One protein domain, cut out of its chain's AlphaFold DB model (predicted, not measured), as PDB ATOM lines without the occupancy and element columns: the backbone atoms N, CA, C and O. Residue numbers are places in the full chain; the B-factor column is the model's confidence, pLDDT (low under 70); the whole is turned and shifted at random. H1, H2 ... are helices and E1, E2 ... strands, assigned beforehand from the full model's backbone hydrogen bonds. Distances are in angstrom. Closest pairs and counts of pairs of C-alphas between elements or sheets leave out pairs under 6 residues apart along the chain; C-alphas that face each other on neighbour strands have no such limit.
ATOM      1  N   ASN A  45       1.791 -19.384 107.534       48.03
ATOM      2  CA  ASN A  45       2.786 -18.612 108.278       48.03
ATOM      3  C   ASN A  45       2.156 -17.269 108.648       48.03
ATOM      4  O   ASN A  45       2.202 -16.292 107.901       48.03
ATOM      5  N   VAL A  46       1.433 -17.259 109.765       49.66
ATOM      6  CA  VAL A  46       0.855 -16.045 110.311       49.66
ATOM      7  C   VAL A  46       1.993 -15.264 110.931       49.66
ATOM      8  O   VAL A  46       2.777 -15.827 111.686       49.66
ATOM      9  N   SER A  47       2.044 -13.964 110.661       56.91
ATOM     10  CA  SER A  47       3.075 -13.027 111.124       56.91
ATOM     11  C   SER A  47       3.320 -12.995 112.649       56.91
ATOM     12  O   SER A  47       4.164 -12.220 113.089       56.91
ATOM     13  N   ALA A  48       2.609 -13.783 113.466       60.31
ATOM     14  CA  ALA A  48       2.756 -13.845 114.918       60.31
ATOM     15  C   ALA A  48       3.640 -15.035 115.368       60.31
ATOM     16  O   ALA A  48       3.313 -16.187 115.051       60.31
ATOM     17  N   PRO A  49       4.695 -14.796 116.175       60.62
ATOM     18  CA  PRO A  49       5.596 -15.847 116.655       60.62
ATOM     19  C   PRO A  49       4.877 -16.865 117.558       60.62
ATOM     20  O   PRO A  49       3.899 -16.507 118.220       60.62
ATOM     21  N   PRO A  50       5.339 -18.124 117.639       64.12
ATOM     22  CA  PRO A  50       4.751 -19.110 118.541       64.12
ATOM     23  C   PRO A  50       4.901 -18.684 120.007       64.12
ATOM     24  O   PRO A  50       5.929 -18.132 120.406       64.12
ATOM     25  N   TRP A  51       3.888 -18.963 120.831       76.62
ATOM     26  CA  TRP A  51       3.963 -18.692 122.268       76.62
ATOM     27  C   TRP A  51       5.056 -19.527 122.946       76.62
ATOM     28  O   TRP A  51       5.135 -20.745 122.794       76.62
ATOM     29  N   GLN A  52       5.857 -18.857 123.763       61.12
ATOM     30  CA  GLN A  52       6.884 -19.419 124.632       61.12
ATOM     31  C   GLN A  52       6.546 -19.165 126.105       61.12
ATOM     32  O   GLN A  52       6.238 -18.036 126.493       61.12
ATOM     33  N   ALA A  53       6.653 -20.208 126.930       61.41
ATOM     34  CA  ALA A  53       6.293 -20.178 128.350       61.41
ATOM     35  C   ALA A  53       7.171 -19.242 129.195       61.41
ATOM     36  O   ALA A  53       6.701 -18.596 130.128       61.41
ATOM     37  N   ASN A  54       8.455 -19.151 128.864       62.28
ATOM     38  CA  ASN A  54       9.438 -18.346 129.585       62.28
ATOM     39  C   ASN A  54       9.496 -16.880 129.122       62.28
ATOM     40  O   ASN A  54      10.092 -16.059 129.822       62.28
ATOM     41  N   ALA A  55       8.882 -16.538 127.988       50.34
ATOM     42  CA  ALA A  55       8.888 -15.182 127.457       50.34
ATOM     43  C   ALA A  55       7.913 -14.262 128.207       50.34
ATOM     44  O   ALA A  55       6.868 -14.685 128.708       50.34
ATOM     45  N   ILE A  56       8.283 -12.985 128.271       63.78
ATOM     46  CA  ILE A  56       7.459 -11.906 128.812       63.78
ATOM     47  C   ILE A  56       6.741 -11.229 127.648       63.78
ATOM     48  O   ILE A  56       7.384 -10.840 126.675       63.78
ATOM     49  N   TYR A  57       5.433 -11.038 127.783       71.56
ATOM     50  CA  TYR A  57       4.601 -10.355 126.797       71.56
ATOM     51  C   TYR A  57       3.992  -9.103 127.404       71.56
ATOM     52  O   TYR A  57       3.490  -9.126 128.524       71.56
ATOM     53  N   HIS A  58       4.007  -8.008 126.656       77.69
ATOM     54  CA  HIS A  58       3.362  -6.751 127.001       77.69
ATOM     55  C   HIS A  58       2.037  -6.589 126.252       77.69
ATOM     56  O   HIS A  58       1.735  -7.281 125.281       77.69
ATOM     57  N   LYS A  59       1.223  -5.624 126.695       78.31
ATOM     58  CA  LYS A  59      -0.038  -5.282 126.028       78.31
ATOM     59  C   LYS A  59       0.182  -5.055 124.529       78.31
ATOM     60  O   LYS A  59       0.963  -4.189 124.145       78.31
ATOM     61  N   GLY A  60      -0.597  -5.750 123.706       70.56
ATOM     62  CA  GLY A  60      -0.549  -5.628 122.252       70.56
ATOM     63  C   GLY A  60       0.354  -6.639 121.556       70.56
ATOM     64  O   GLY A  60       0.219  -6.786 120.344       70.56
ATOM     65  N   ASP A  61       1.207  -7.358 122.289       71.12
ATOM     66  CA  ASP A  61       2.026  -8.417 121.705       71.12
ATOM     67  C   ASP A  61       1.142  -9.565 121.218       71.12
ATOM     68  O   ASP A  61       0.122  -9.886 121.838       71.12
ATOM     69  N   GLN A  62       1.522 -10.157 120.087       74.81
ATOM     70  CA  GLN A  62       0.767 -11.217 119.433       74.81
ATOM     71  C   GLN A  62       1.584 -12.498 119.381       74.81
ATOM     72  O   GLN A  62       2.782 -12.458 119.111       74.81
ATOM     73  N   VAL A  63       0.916 -13.624 119.616       71.56
ATOM     74  CA  VAL A  63       1.512 -14.960 119.544       71.56
ATOM     75  C   VAL A  63       0.572 -15.935 118.855       71.56
ATOM     76  O   VAL A  63      -0.648 -15.788 118.938       71.56
ATOM     77  N   SER A  64       1.123 -16.960 118.220       72.75
ATOM     78  CA  SER A  64       0.371 -18.107 117.725       72.75
ATOM     79  C   SER A  64       0.394 -19.260 118.738       72.75
ATOM     80  O   SER A  64       1.417 -19.587 119.342       72.75
ATOM     81  N   TYR A  65      -0.767 -19.874 118.958       72.12
ATOM     82  CA  TYR A  65      -0.927 -21.066 119.786       72.12
ATOM     83  C   TYR A  65      -2.142 -21.862 119.301       72.12
ATOM     84  O   TYR A  65      -3.216 -21.295 119.114       72.12
ATOM     85  N   GLN A  66      -1.981 -23.169 119.061       78.06
ATOM     86  CA  GLN A  66      -3.066 -24.066 118.626       78.06
ATOM     87  C   GLN A  66      -3.913 -23.498 117.463       78.06
ATOM     88  O   GLN A  66      -5.131 -23.356 117.568       78.06
ATOM     89  N   GLN A  67      -3.256 -23.133 116.354       76.75
ATOM     90  CA  GLN A  67      -3.894 -22.584 115.140       76.75
ATOM     91  C   GLN A  67      -4.713 -21.298 115.365       76.75
ATOM     92  O   GLN A  67      -5.598 -20.950 114.578       76.75
ATOM     93  N   THR A  68      -4.418 -20.571 116.440       78.62
ATOM     94  CA  THR A  68      -5.083 -19.324 116.806       78.62
ATOM     95  C   THR A  68      -4.031 -18.276 117.142       78.62
ATOM     96  O   THR A  68      -3.045 -18.572 117.816       78.62
ATOM     97  N   VAL A  69      -4.228 -17.047 116.671       81.12
ATOM     98  CA  VAL A  69      -3.434 -15.901 117.113       81.12
ATOM     99  C   VAL A  69      -4.128 -15.245 118.287       81.12
ATOM    100  O   VAL A  69      -5.322 -14.935 118.240       81.12
ATOM    101  N   TYR A  70      -3.352 -15.010 119.332       82.06
ATOM    102  CA  TYR A  70      -3.771 -14.320 120.534       82.06
ATOM    103  C   TYR A  70      -3.034 -13.002 120.661       82.06
ATOM    104  O   TYR A  70      -1.897 -12.867 120.219       82.06
ATOM    105  N   GLN A  71      -3.680 -12.043 121.312       83.62
ATOM    106  CA  GLN A  71      -3.073 -10.780 121.691       83.62
ATOM    107  C   GLN A  71      -3.063 -10.654 123.215       83.62
ATOM    108  O   GLN A  71      -4.080 -10.884 123.875       83.62
ATOM    109  N   ALA A  72      -1.925 -10.263 123.775       80.00
ATOM    110  CA  ALA A  72      -1.806  -9.967 125.191       80.00
ATOM    111  C   ALA A  72      -2.581  -8.683 125.520       80.00
ATOM    112  O   ALA A  72      -2.412  -7.629 124.893       80.00
ATOM    113  N   ARG A  73      -3.451  -8.751 126.524       83.81
ATOM    114  CA  ARG A  73      -4.254  -7.614 126.997       83.81
ATOM    115  C   ARG A  73      -3.463  -6.718 127.952       83.81
ATOM    116  O   ARG A  73      -3.741  -5.521 128.046       83.81
ATOM    117  N   TRP A  74      -2.479  -7.293 128.637       79.81
ATOM    118  CA  TRP A  74      -1.552  -6.649 129.567       79.81
ATOM    119  C   TRP A  74      -0.292  -7.513 129.723       79.81
ATOM    120  O   TRP A  74      -0.117  -8.477 128.983       79.81
ATOM    121  N   TRP A  75       0.592  -7.138 130.652       87.25
ATOM    122  CA  TRP A  75       1.803  -7.897 130.958       87.25
ATOM    123  C   TRP A  75       1.475  -9.339 131.367       87.25
ATOM    124  O   TRP A  75       0.669  -9.543 132.272       87.25
ATOM    125  N   THR A  76       2.094 -10.330 130.738       75.31
ATOM    126  CA  THR A  76       1.910 -11.740 131.097       75.31
ATOM    127  C   THR A  76       3.176 -12.551 130.832       75.31
ATOM    128  O   THR A  76       3.965 -12.226 129.945       75.31
ATOM    129  N   GLN A  77       3.377 -13.605 131.619       77.25
ATOM    130  CA  GLN A  77       4.470 -14.563 131.492       77.25
ATOM    131  C   GLN A  77       3.974 -15.930 131.962       77.25
ATOM    132  O   GLN A  77       3.284 -16.017 132.975       77.25
ATOM    133  N   ASN A  78       4.341 -16.997 131.248       80.75
ATOM    134  CA  ASN A  78       3.992 -18.385 131.587       80.75
ATOM    135  C   ASN A  78       2.480 -18.693 131.686       80.75
ATOM    136  O   ASN A  78       2.085 -19.778 132.107       80.75
ATOM    137  N   GLU A  79       1.615 -17.774 131.259       85.94
ATOM    138  CA  GLU A  79       0.185 -18.025 131.098       85.94
ATOM    139  C   GLU A  79      -0.067 -18.467 129.658       85.94
ATOM    140  O   GLU A  79       0.219 -17.729 128.714       85.94
ATOM    141  N   THR A  80      -0.566 -19.687 129.476       88.69
ATOM    142  CA  THR A  80      -0.822 -20.250 128.145       88.69
ATOM    143  C   THR A  80      -1.997 -19.540 127.461       88.69
ATOM    144  O   THR A  80      -3.050 -19.390 128.091       88.69
ATOM    145  N   PRO A  81      -1.883 -19.141 126.181       89.88
ATOM    146  CA  PRO A  81      -2.990 -18.545 125.449       89.88
ATOM    147  C   PRO A  81      -4.175 -19.502 125.339       89.88
ATOM    148  O   PRO A  81      -4.021 -20.687 125.051       89.88
ATOM    149  N   GLY A  82      -5.376 -18.989 125.593       91.38
ATOM    150  CA  GLY A  82      -6.587 -19.797 125.612       91.38
ATOM    151  C   GLY A  82      -7.658 -19.222 126.535       91.38
ATOM    152  O   GLY A  82      -7.495 -18.129 127.073       91.38
ATOM    153  N   PRO A  83      -8.766 -19.951 126.744       87.69
ATOM    154  CA  PRO A  83      -9.906 -19.461 127.521       87.69
ATOM    155  C   PRO A  83      -9.634 -19.378 129.030       87.69
ATOM    156  O   PRO A  83     -10.374 -18.708 129.746       87.69
ATOM    157  N   THR A  84      -8.606 -20.071 129.527       93.06
ATOM    158  CA  THR A  84      -8.294 -20.154 130.961       93.06
ATOM    159  C   THR A  84      -7.753 -18.841 131.518       93.06
ATOM    160  O   THR A  84      -8.132 -18.438 132.615       93.06
ATOM    161  N   TRP A  85      -6.874 -18.173 130.771       90.56
ATOM    162  CA  TRP A  85      -6.187 -16.967 131.219       90.56
ATOM    163  C   TRP A  85      -6.733 -15.749 130.485       90.56
ATOM    164  O   TRP A  85      -6.571 -15.600 129.278       90.56
ATOM    165  N   VAL A  86      -7.355 -14.836 131.231       94.88
ATOM    166  CA  VAL A  86      -7.965 -13.618 130.668       94.88
ATOM    167  C   VAL A  86      -6.946 -12.587 130.168       94.88
ATOM    168  O   VAL A  86      -7.350 -11.584 129.578       94.88
ATOM    169  N   SER A  87      -5.653 -12.819 130.408       90.00
ATOM    170  CA  SER A  87      -4.525 -12.040 129.884       90.00
ATOM    171  C   SER A  87      -4.373 -12.155 128.373       90.00
ATOM    172  O   SER A  87      -3.857 -11.228 127.750       90.00
ATOM    173  N   TRP A  88      -4.891 -13.228 127.776       93.38
ATOM    174  CA  TRP A  88      -4.924 -13.429 126.336       93.38
ATOM    175  C   TRP A  88      -6.328 -13.197 125.795       93.38
ATOM    176  O   TRP A  88      -7.319 -13.679 126.341       93.38
ATOM    177  N   GLN A  89      -6.422 -12.462 124.692       93.50
ATOM    178  CA  GLN A  89      -7.636 -12.411 123.885       93.50
ATOM    179  C   GLN A  89      -7.389 -13.119 122.561       93.50
ATOM    180  O   GLN A  89      -6.350 -12.911 121.932       93.50
ATOM    181  N   THR A  90      -8.345 -13.936 122.126       93.31
ATOM    182  CA  THR A  90      -8.345 -14.470 120.765       93.31
ATOM    183  C   THR A  90      -8.447 -13.309 119.790       93.31
ATOM    184  O   THR A  90      -9.372 -12.503 119.890       93.31
ATOM    185  N   LEU A  91      -7.496 -13.222 118.867       87.62
ATOM    186  CA  LEU A  91      -7.504 -12.217 117.816       87.62
ATOM    187  C   LEU A  91      -8.115 -12.787 116.537       87.62
ATOM    188  O   LEU A  91      -9.046 -12.202 115.994       87.62
ATOM    189  N   ILE A  92      -7.610 -13.931 116.074       85.69
ATOM    190  CA  ILE A  92      -8.096 -14.588 114.860       85.69
ATOM    191  C   ILE A  92      -7.708 -16.071 114.854       85.69
ATOM    192  O   ILE A  92      -6.636 -16.441 115.332       85.69
ATOM    193  N   GLN A  93      -8.567 -16.930 114.310       81.56
ATOM    194  CA  GLN A  93      -8.226 -18.323 114.008       81.56
ATOM    195  C   GLN A  93      -7.599 -18.414 112.615       81.56
ATOM    196  O   GLN A  93      -8.029 -17.727 111.691       81.56
ATOM    197  N   MET A  94      -6.608 -19.286 112.422       69.94
ATOM    198  CA  MET A  94      -5.858 -19.364 111.155       69.94
ATOM    199  C   MET A  94      -6.720 -19.756 109.940       69.94
ATOM    200  O   MET A  94      -6.326 -19.522 108.803       69.94
ATOM    201  N   ASN A  95      -7.916 -20.309 110.153       73.69
ATOM    202  CA  ASN A  95      -8.883 -20.614 109.095       73.69
ATOM    203  C   ASN A  95      -9.755 -19.410 108.674       73.69
ATOM    204  O   ASN A  95     -10.462 -19.500 107.669       73.69
ATOM    205  N   GLN A  96      -9.714 -18.284 109.395       80.19
ATOM    206  CA  GLN A  96     -10.487 -17.069 109.105       80.19
ATOM    207  C   GLN A  96      -9.788 -16.214 108.041       80.19
ATOM    208  O   GLN A  96      -9.339 -15.092 108.280       80.19
ATOM    209  N   THR A  97      -9.672 -16.777 106.843       83.94
ATOM    210  CA  THR A  97      -9.043 -16.125 105.690       83.94
ATOM    211  C   THR A  97     -10.006 -15.182 104.963       83.94
ATOM    212  O   THR A  97     -11.229 -15.335 105.024       83.94
ATOM    213  N   TRP A  98      -9.458 -14.171 104.283       89.12
ATOM    214  CA  TRP A  98     -10.253 -13.278 103.438       89.12
ATOM    215  C   TRP A  98     -10.904 -14.047 102.279       89.12
ATOM    216  O   TRP A  98     -10.270 -14.889 101.642       89.12
ATOM    217  N   SER A  99     -12.158 -13.718 101.972       89.69
ATOM    218  CA  SER A  99     -12.945 -14.316 100.897       89.69
ATOM    219  C   SER A  99     -13.702 -13.234 100.125       89.69
ATOM    220  O   SER A  99     -14.348 -12.390 100.752       89.69
ATOM    221  N   PRO A 100     -13.718 -13.286  98.780       92.06
ATOM    222  CA  PRO A 100     -14.447 -12.315  97.963       92.06
ATOM    223  C   PRO A 100     -15.969 -12.381  98.178       92.06
ATOM    224  O   PRO A 100     -16.680 -11.391  98.031       92.06
ATOM    225  N   ASN A 101     -16.481 -13.551  98.574       93.62
ATOM    226  CA  ASN A 101     -17.914 -13.791  98.748       93.62
ATOM    227  C   ASN A 101     -18.426 -13.444 100.153       93.62
ATOM    228  O   ASN A 101     -19.625 -13.549 100.404       93.62
ATOM    229  N   SER A 102     -17.538 -13.054 101.068       93.69
ATOM    230  CA  SER A 102     -17.891 -12.703 102.441       93.69
ATOM    231  C   SER A 102     -18.070 -11.194 102.583       93.69
ATOM    232  O   SER A 102     -17.296 -10.412 102.033       93.69
ATOM    233  N   ALA A 103     -19.091 -10.791 103.337       96.56
ATOM    234  CA  ALA A 103     -19.262  -9.411 103.770       96.56
ATOM    235  C   ALA A 103     -18.660  -9.239 105.169       96.56
ATOM    236  O   ALA A 103     -18.904 -10.064 106.050       96.56
ATOM    237  N   TYR A 104     -17.913  -8.157 105.359       96.69
ATOM    238  CA  TYR A 104     -17.197  -7.834 106.587       96.69
ATOM    239  C   TYR A 104     -17.718  -6.525 107.160       96.69
ATOM    240  O   TYR A 104     -17.975  -5.585 106.411       96.69
ATOM    241  N   GLN A 105     -17.893  -6.465 108.473       97.62
ATOM    242  CA  GLN A 105     -18.256  -5.269 109.225       97.62
ATOM    243  C   GLN A 105     -17.006  -4.545 109.727       97.62
ATOM    244  O   GLN A 105     -15.920  -5.115 109.789       97.62
ATOM    245  N   GLN A 106     -17.157  -3.281 110.130       95.88
ATOM    246  CA  GLN A 106     -16.066  -2.545 110.772       95.88
ATOM    247  C   GLN A 106     -15.528  -3.311 111.992       95.88
ATOM    248  O   GLN A 106     -16.290  -3.699 112.876       95.88
ATOM    249  N   GLY A 107     -14.207  -3.467 112.060       91.19
ATOM    250  CA  GLY A 107     -13.507  -4.167 113.135       91.19
ATOM    251  C   GLY A 107     -13.320  -5.666 112.902       91.19
ATOM    252  O   GLY A 107     -12.505  -6.267 113.604       91.19
ATOM    253  N   ASP A 108     -13.996  -6.259 111.914       94.56
ATOM    254  CA  ASP A 108     -13.767  -7.657 111.546       94.56
ATOM    255  C   ASP A 108     -12.313  -7.861 111.125       94.56
ATOM    256  O   ASP A 108     -11.714  -7.007 110.468       94.56
ATOM    257  N   SER A 109     -11.742  -9.000 111.512       91.44
ATOM    258  CA  SER A 109     -10.363  -9.357 111.191       91.44
ATOM    259  C   SER A 109     -10.313 -10.519 110.208       91.44
ATOM    260  O   SER A 109     -11.087 -11.468 110.323       91.44
ATOM    261  N   VAL A 110      -9.381 -10.457 109.259       88.25
ATOM    262  CA  VAL A 110      -9.130 -11.530 108.288       88.25
ATOM    263  C   VAL A 110      -7.647 -11.810 108.149       88.25
ATOM    264  O   VAL A 110      -6.816 -10.906 108.257       88.25
ATOM    265  N   LEU A 111      -7.328 -13.064 107.846       78.12
ATOM    266  CA  LEU A 111      -6.001 -13.475 107.426       78.12
ATOM    267  C   LEU A 111      -5.883 -13.346 105.902       78.12
ATOM    268  O   LEU A 111      -6.671 -13.927 105.151       78.12
ATOM    269  N   TYR A 112      -4.894 -12.590 105.435       74.69
ATOM    270  CA  TYR A 112      -4.598 -12.440 104.013       74.69
ATOM    271  C   TYR A 112      -3.089 -12.333 103.809       74.69
ATOM    272  O   TYR A 112      -2.449 -11.462 104.389       74.69
ATOM    273  N   GLN A 113      -2.520 -13.234 103.000       71.06
ATOM    274  CA  GLN A 113      -1.074 -13.286 102.727       71.06
ATOM    275  C   GLN A 113      -0.213 -13.304 104.008       71.06
ATOM    276  O   GLN A 113       0.768 -12.582 104.106       71.06
ATOM    277  N   GLY A 114      -0.618 -14.079 105.023       67.62
ATOM    278  CA  GLY A 114       0.114 -14.191 106.296       67.62
ATOM    279  C   GLY A 114      -0.072 -13.014 107.266       67.62
ATOM    280  O   GLY A 114       0.355 -13.094 108.418       67.62
ATOM    281  N   HIS A 115      -0.766 -11.950 106.858       73.06
ATOM    282  CA  HIS A 115      -1.021 -10.771 107.685       73.06
ATOM    283  C   HIS A 115      -2.468 -10.715 108.171       73.06
ATOM    284  O   HIS A 115      -3.396 -11.168 107.493       73.06
ATOM    285  N   ILE A 116      -2.661 -10.108 109.341       80.12
ATOM    286  CA  ILE A 116      -3.984  -9.835 109.895       80.12
ATOM    287  C   ILE A 116      -4.387  -8.420 109.486       80.12
ATOM    288  O   ILE A 116      -3.677  -7.457 109.778       80.12
ATOM    289  N   TYR A 117      -5.543  -8.292 108.844       86.94
ATOM    290  CA  TYR A 117      -6.134  -7.006 108.479       86.94
ATOM    291  C   TYR A 117      -7.429  -6.782 109.240       86.94
ATOM    292  O   TYR A 117      -8.176  -7.735 109.451       86.94
ATOM    293  N   LEU A 118      -7.706  -5.530 109.614       93.12
ATOM    294  CA  LEU A 118      -8.998  -5.119 110.157       93.12
ATOM    295  C   LEU A 118      -9.783  -4.355 109.103       93.12
ATOM    296  O   LEU A 118      -9.250  -3.443 108.471       93.12
ATOM    297  N   ALA A 119     -11.060  -4.685 108.973       96.75
ATOM    298  CA  ALA A 119     -11.997  -3.916 108.180       96.75
ATOM    299  C   ALA A 119     -12.219  -2.535 108.823       96.75
ATOM    300  O   ALA A 119     -12.587  -2.424 109.993       96.75
ATOM    301  N   GLU A 120     -12.013  -1.471 108.053       96.38
ATOM    302  CA  GLU A 120     -12.245  -0.084 108.483       96.38
ATOM    303  C   GLU A 120     -13.726   0.298 108.423       96.38
ATOM    304  O   GLU A 120     -14.207   1.130 109.194       96.38
ATOM    305  N   TYR A 121     -14.464  -0.328 107.513       96.06
ATOM    306  CA  TYR A 121     -15.891  -0.138 107.295       96.06
ATOM    307  C   TYR A 121     -16.480  -1.374 106.611       96.06
ATOM    308  O   TYR A 121     -15.749  -2.286 106.211       96.06
ATOM    309  N   TRP A 122     -17.811  -1.403 106.483       97.50
ATOM    310  CA  TRP A 122     -18.495  -2.491 105.792       97.50
ATOM    311  C   TRP A 122     -17.946  -2.671 104.376       97.50
ATOM    312  O   TRP A 122     -17.931  -1.715 103.600       97.50
ATOM    313  N   ASN A 123     -17.516  -3.881 104.031       96.88
ATOM    314  CA  ASN A 123     -17.011  -4.173 102.697       96.88
ATOM    315  C   ASN A 123     -17.271  -5.620 102.269       96.88
ATOM    316  O   ASN A 123     -17.465  -6.511 103.093       96.88
ATOM    317  N   GLN A 124     -17.263  -5.837 100.957       96.50
ATOM    318  CA  GLN A 124     -17.380  -7.144 100.320       96.50
ATOM    319  C   GLN A 124     -16.546  -7.130  99.036       96.50
ATOM    320  O   GLN A 124     -16.554  -6.129  98.320       96.50
ATOM    321  N   ASP A 125     -15.806  -8.210  98.772       93.81
ATOM    322  CA  ASP A 125     -14.900  -8.363  97.614       93.81
ATOM    323  C   ASP A 125     -13.784  -7.299  97.492       93.81
ATOM    324  O   ASP A 125     -13.010  -7.258  96.535       93.81
ATOM    325  N   GLN A 126     -13.621  -6.436  98.497       92.44
ATOM    326  CA  GLN A 126     -12.514  -5.487  98.547       92.44
ATOM    327  C   GLN A 126     -11.286  -6.191  99.119       92.44
ATOM    328  O   GLN A 126     -11.328  -6.701 100.238       92.44
ATOM    329  N   LYS A 127     -10.190  -6.241  98.357       88.44
ATOM    330  CA  LYS A 127      -8.961  -6.927  98.781       88.44
ATOM    331  C   LYS A 127      -8.194  -6.125  99.847       88.44
ATOM    332  O   LYS A 127      -8.081  -4.902  99.689       88.44
ATOM    333  N   PRO A 128      -7.576  -6.788 100.846       86.25
ATOM    334  CA  PRO A 128      -6.901  -6.098 101.948       86.25
ATOM    335  C   PRO A 128      -5.731  -5.184 101.581       86.25
ATOM    336  O   PRO A 128      -5.566  -4.137 102.191       86.25
ATOM    337  N   VAL A 129      -4.953  -5.521 100.550       78.44
ATOM    338  CA  VAL A 129      -3.785  -4.715 100.127       78.44
ATOM    339  C   VAL A 129      -4.089  -3.691  99.030       78.44
ATOM    340  O   VAL A 129      -3.229  -2.891  98.680       78.44
ATOM    341  N   GLN A 130      -5.290  -3.719  98.440       77.06
ATOM    342  CA  GLN A 130      -5.621  -2.935  97.234       77.06
ATOM    343  C   GLN A 130      -6.723  -1.894  97.469       77.06
ATOM    344  O   GLN A 130      -7.165  -1.244  96.523       77.06
ATOM    345  N   SER A 131      -7.205  -1.746  98.704       84.12
ATOM    346  CA  SER A 131      -8.323  -0.859  99.028       84.12
ATOM    347  C   SER A 131      -8.143  -0.197 100.393       84.12
ATOM    348  O   SER A 131      -7.497  -0.753 101.271       84.12
ATOM    349  N   GLY A 132      -8.773   0.965 100.592       90.44
ATOM    350  CA  GLY A 132      -8.857   1.617 101.907       90.44
ATOM    351  C   GLY A 132      -9.859   0.965 102.868       90.44
ATOM    352  O   GLY A 132     -10.083   1.489 103.953       90.44
ATOM    353  N   ALA A 133     -10.479  -0.153 102.470       94.81
ATOM    354  CA  ALA A 133     -11.452  -0.879 103.285       94.81
ATOM    355  C   ALA A 133     -10.804  -1.678 104.412       94.81
ATOM    356  O   ALA A 133     -11.489  -2.100 105.342       94.81
ATOM    357  N   TRP A 134      -9.491  -1.869 104.325       94.94
ATOM    358  CA  TRP A 134      -8.710  -2.653 105.256       94.94
ATOM    359  C   TRP A 134      -7.513  -1.848 105.727       94.94
ATOM    360  O   TRP A 134      -6.844  -1.185 104.934       94.94
ATOM    361  N   ARG A 135      -7.212  -1.965 107.015       92.31
ATOM    362  CA  ARG A 135      -5.926  -1.560 107.574       92.31
ATOM    363  C   ARG A 135      -5.168  -2.775 108.072       92.31
ATOM    364  O   ARG A 135      -5.775  -3.757 108.504       92.31
ATOM    365  N   LEU A 136      -3.844  -2.692 108.058       83.19
ATOM    366  CA  LEU A 136      -3.017  -3.687 108.723       83.19
ATOM    367  C   LEU A 136      -3.304  -3.662 110.231       83.19
ATOM    368  O   LEU A 136      -3.542  -2.602 110.818       83.19
ATOM    369  N   ASN A 137      -3.327  -4.830 110.870       84.31
ATOM    370  CA  ASN A 137      -3.484  -4.889 112.314       84.31
ATOM    371  C   ASN A 137      -2.278  -4.245 113.006       84.31
ATOM    372  O   ASN A 137      -1.164  -4.627 112.677       84.31
ATOM    373  N   PRO A 138      -2.455  -3.344 113.992       76.44
ATOM    374  CA  PRO A 138      -1.327  -2.662 114.631       76.44
ATOM    375  C   PRO A 138      -0.282  -3.592 115.256       76.44
ATOM    376  O   PRO A 138       0.895  -3.256 115.287       76.44
ATOM    377  N   GLY A 139      -0.683  -4.761 115.765       65.56
ATOM    378  CA  GLY A 139       0.274  -5.752 116.262       65.56
ATOM    379  C   GLY A 139       1.008  -6.463 115.125       65.56
ATOM    380  O   GLY A 139       2.210  -6.662 115.227       65.56
ATOM    381  N   THR A 140       0.333  -6.745 114.009       66.06
ATOM    382  CA  THR A 140       0.986  -7.235 112.783       66.06
ATOM    383  C   THR A 140       1.920  -6.180 112.188       66.06
ATOM    384  O   THR A 140       3.051  -6.489 111.855       66.06
ATOM    385  N   GLU A 141       1.504  -4.919 112.125       61.44
ATOM    386  CA  GLU A 141       2.334  -3.790 111.698       61.44
ATOM    387  C   GLU A 141       3.552  -3.613 112.604       61.44
ATOM    388  O   GLU A 141       4.665  -3.455 112.111       61.44
ATOM    389  N   LYS A 142       3.367  -3.707 113.929       57.31
ATOM    390  CA  LYS A 142       4.474  -3.729 114.890       57.31
ATOM    391  C   LYS A 142       5.433  -4.866 114.561       57.31
ATOM    392  O   LYS A 142       6.627  -4.617 114.558       57.31
ATOM    393  N   LEU A 143       4.943  -6.068 114.270       53.00
ATOM    394  CA  LEU A 143       5.780  -7.223 113.933       53.00
ATOM    395  C   LEU A 143       6.539  -7.029 112.613       53.00
ATOM    396  O   LEU A 143       7.732  -7.294 112.580       53.00
ATOM    397  N   LEU A 144       5.905  -6.471 111.577       51.59
ATOM    398  CA  LEU A 144       6.567  -6.151 110.304       51.59
ATOM    399  C   LEU A 144       7.604  -5.026 110.432       51.59
ATOM    400  O   LEU A 144       8.638  -5.054 109.772       51.59
ATOM    401  N   ASN A 145       7.335  -4.037 111.287       43.41
ATOM    402  CA  ASN A 145       8.239  -2.914 111.542       43.41
ATOM    403  C   ASN A 145       9.288  -3.227 112.619       43.41
ATOM    404  O   ASN A 145      10.219  -2.443 112.814       43.41
ATOM    405  N   THR A 146       9.144  -4.345 113.335       33.53
ATOM    406  CA  THR A 146      10.159  -4.825 114.269       33.53
ATOM    407  C   THR A 146      11.291  -5.393 113.429       33.53
ATOM    408  O   THR A 146      11.288  -6.560 113.052       33.53
ATOM    409  N   GLN A 147      12.271  -4.542 113.121       29.91
ATOM    410  CA  GLN A 147      13.587  -4.986 112.682       29.91
ATOM    411  C   GLN A 147      14.088  -5.997 113.716       29.91
ATOM    412  O   GLN A 147      14.188  -5.672 114.900       29.91
TER     413      GLN A 147
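Overview. This is residues 45 to 147 of the 309 residues of an uncharacterized protein of Motilimonas pumilua (UniProt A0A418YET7). With little regular structure, two small lobes lie along the longest axis, each a meander of three antiparallel neighbour strands with long loops, E1-E2-E3 and E4-E5-E6; helix H1 packs at their junction. The 103 printed residues, mixed in class, hold six named strands, then one named helix. The whole is compact, radius of gyration of the C-alphas 13.9 A, spanning 41 by 30 by 21 A.

Arrangement. E1, residues 62 to 65, E2, 68 to 72, and E3, 88 to 93, form successive hairpins; within hydrogen-bond range are N 63 and O 70, 3.0 A, and N 69 and O 92, 2.8 A. So do E4, 109 to 112, E5, 115 to 119, and E6, 134 to 136, with N 110 and O 117, 3.0 A, and N 118 and O 135, 2.8 A. The closest C-alphas of E3 and E4, Ile 92 and Ser 109, are 6.8 A apart. H1, residues 138 to 145, with every O i to N i+4 pair within range, is on the second sheet and only grazes the first.

Along the chain. C-alpha 62 begins E1 at (0.767, -11.217, 119.433); C-alpha 145 ends H1 at (8.239, -2.914, 111.542). E3 measures 13.7 A.

Size, cuts and confidence. Links E2-E3, E3-E4 and E5-E6 are long. The printed part has no cut; 22 residues have pLDDT under 70.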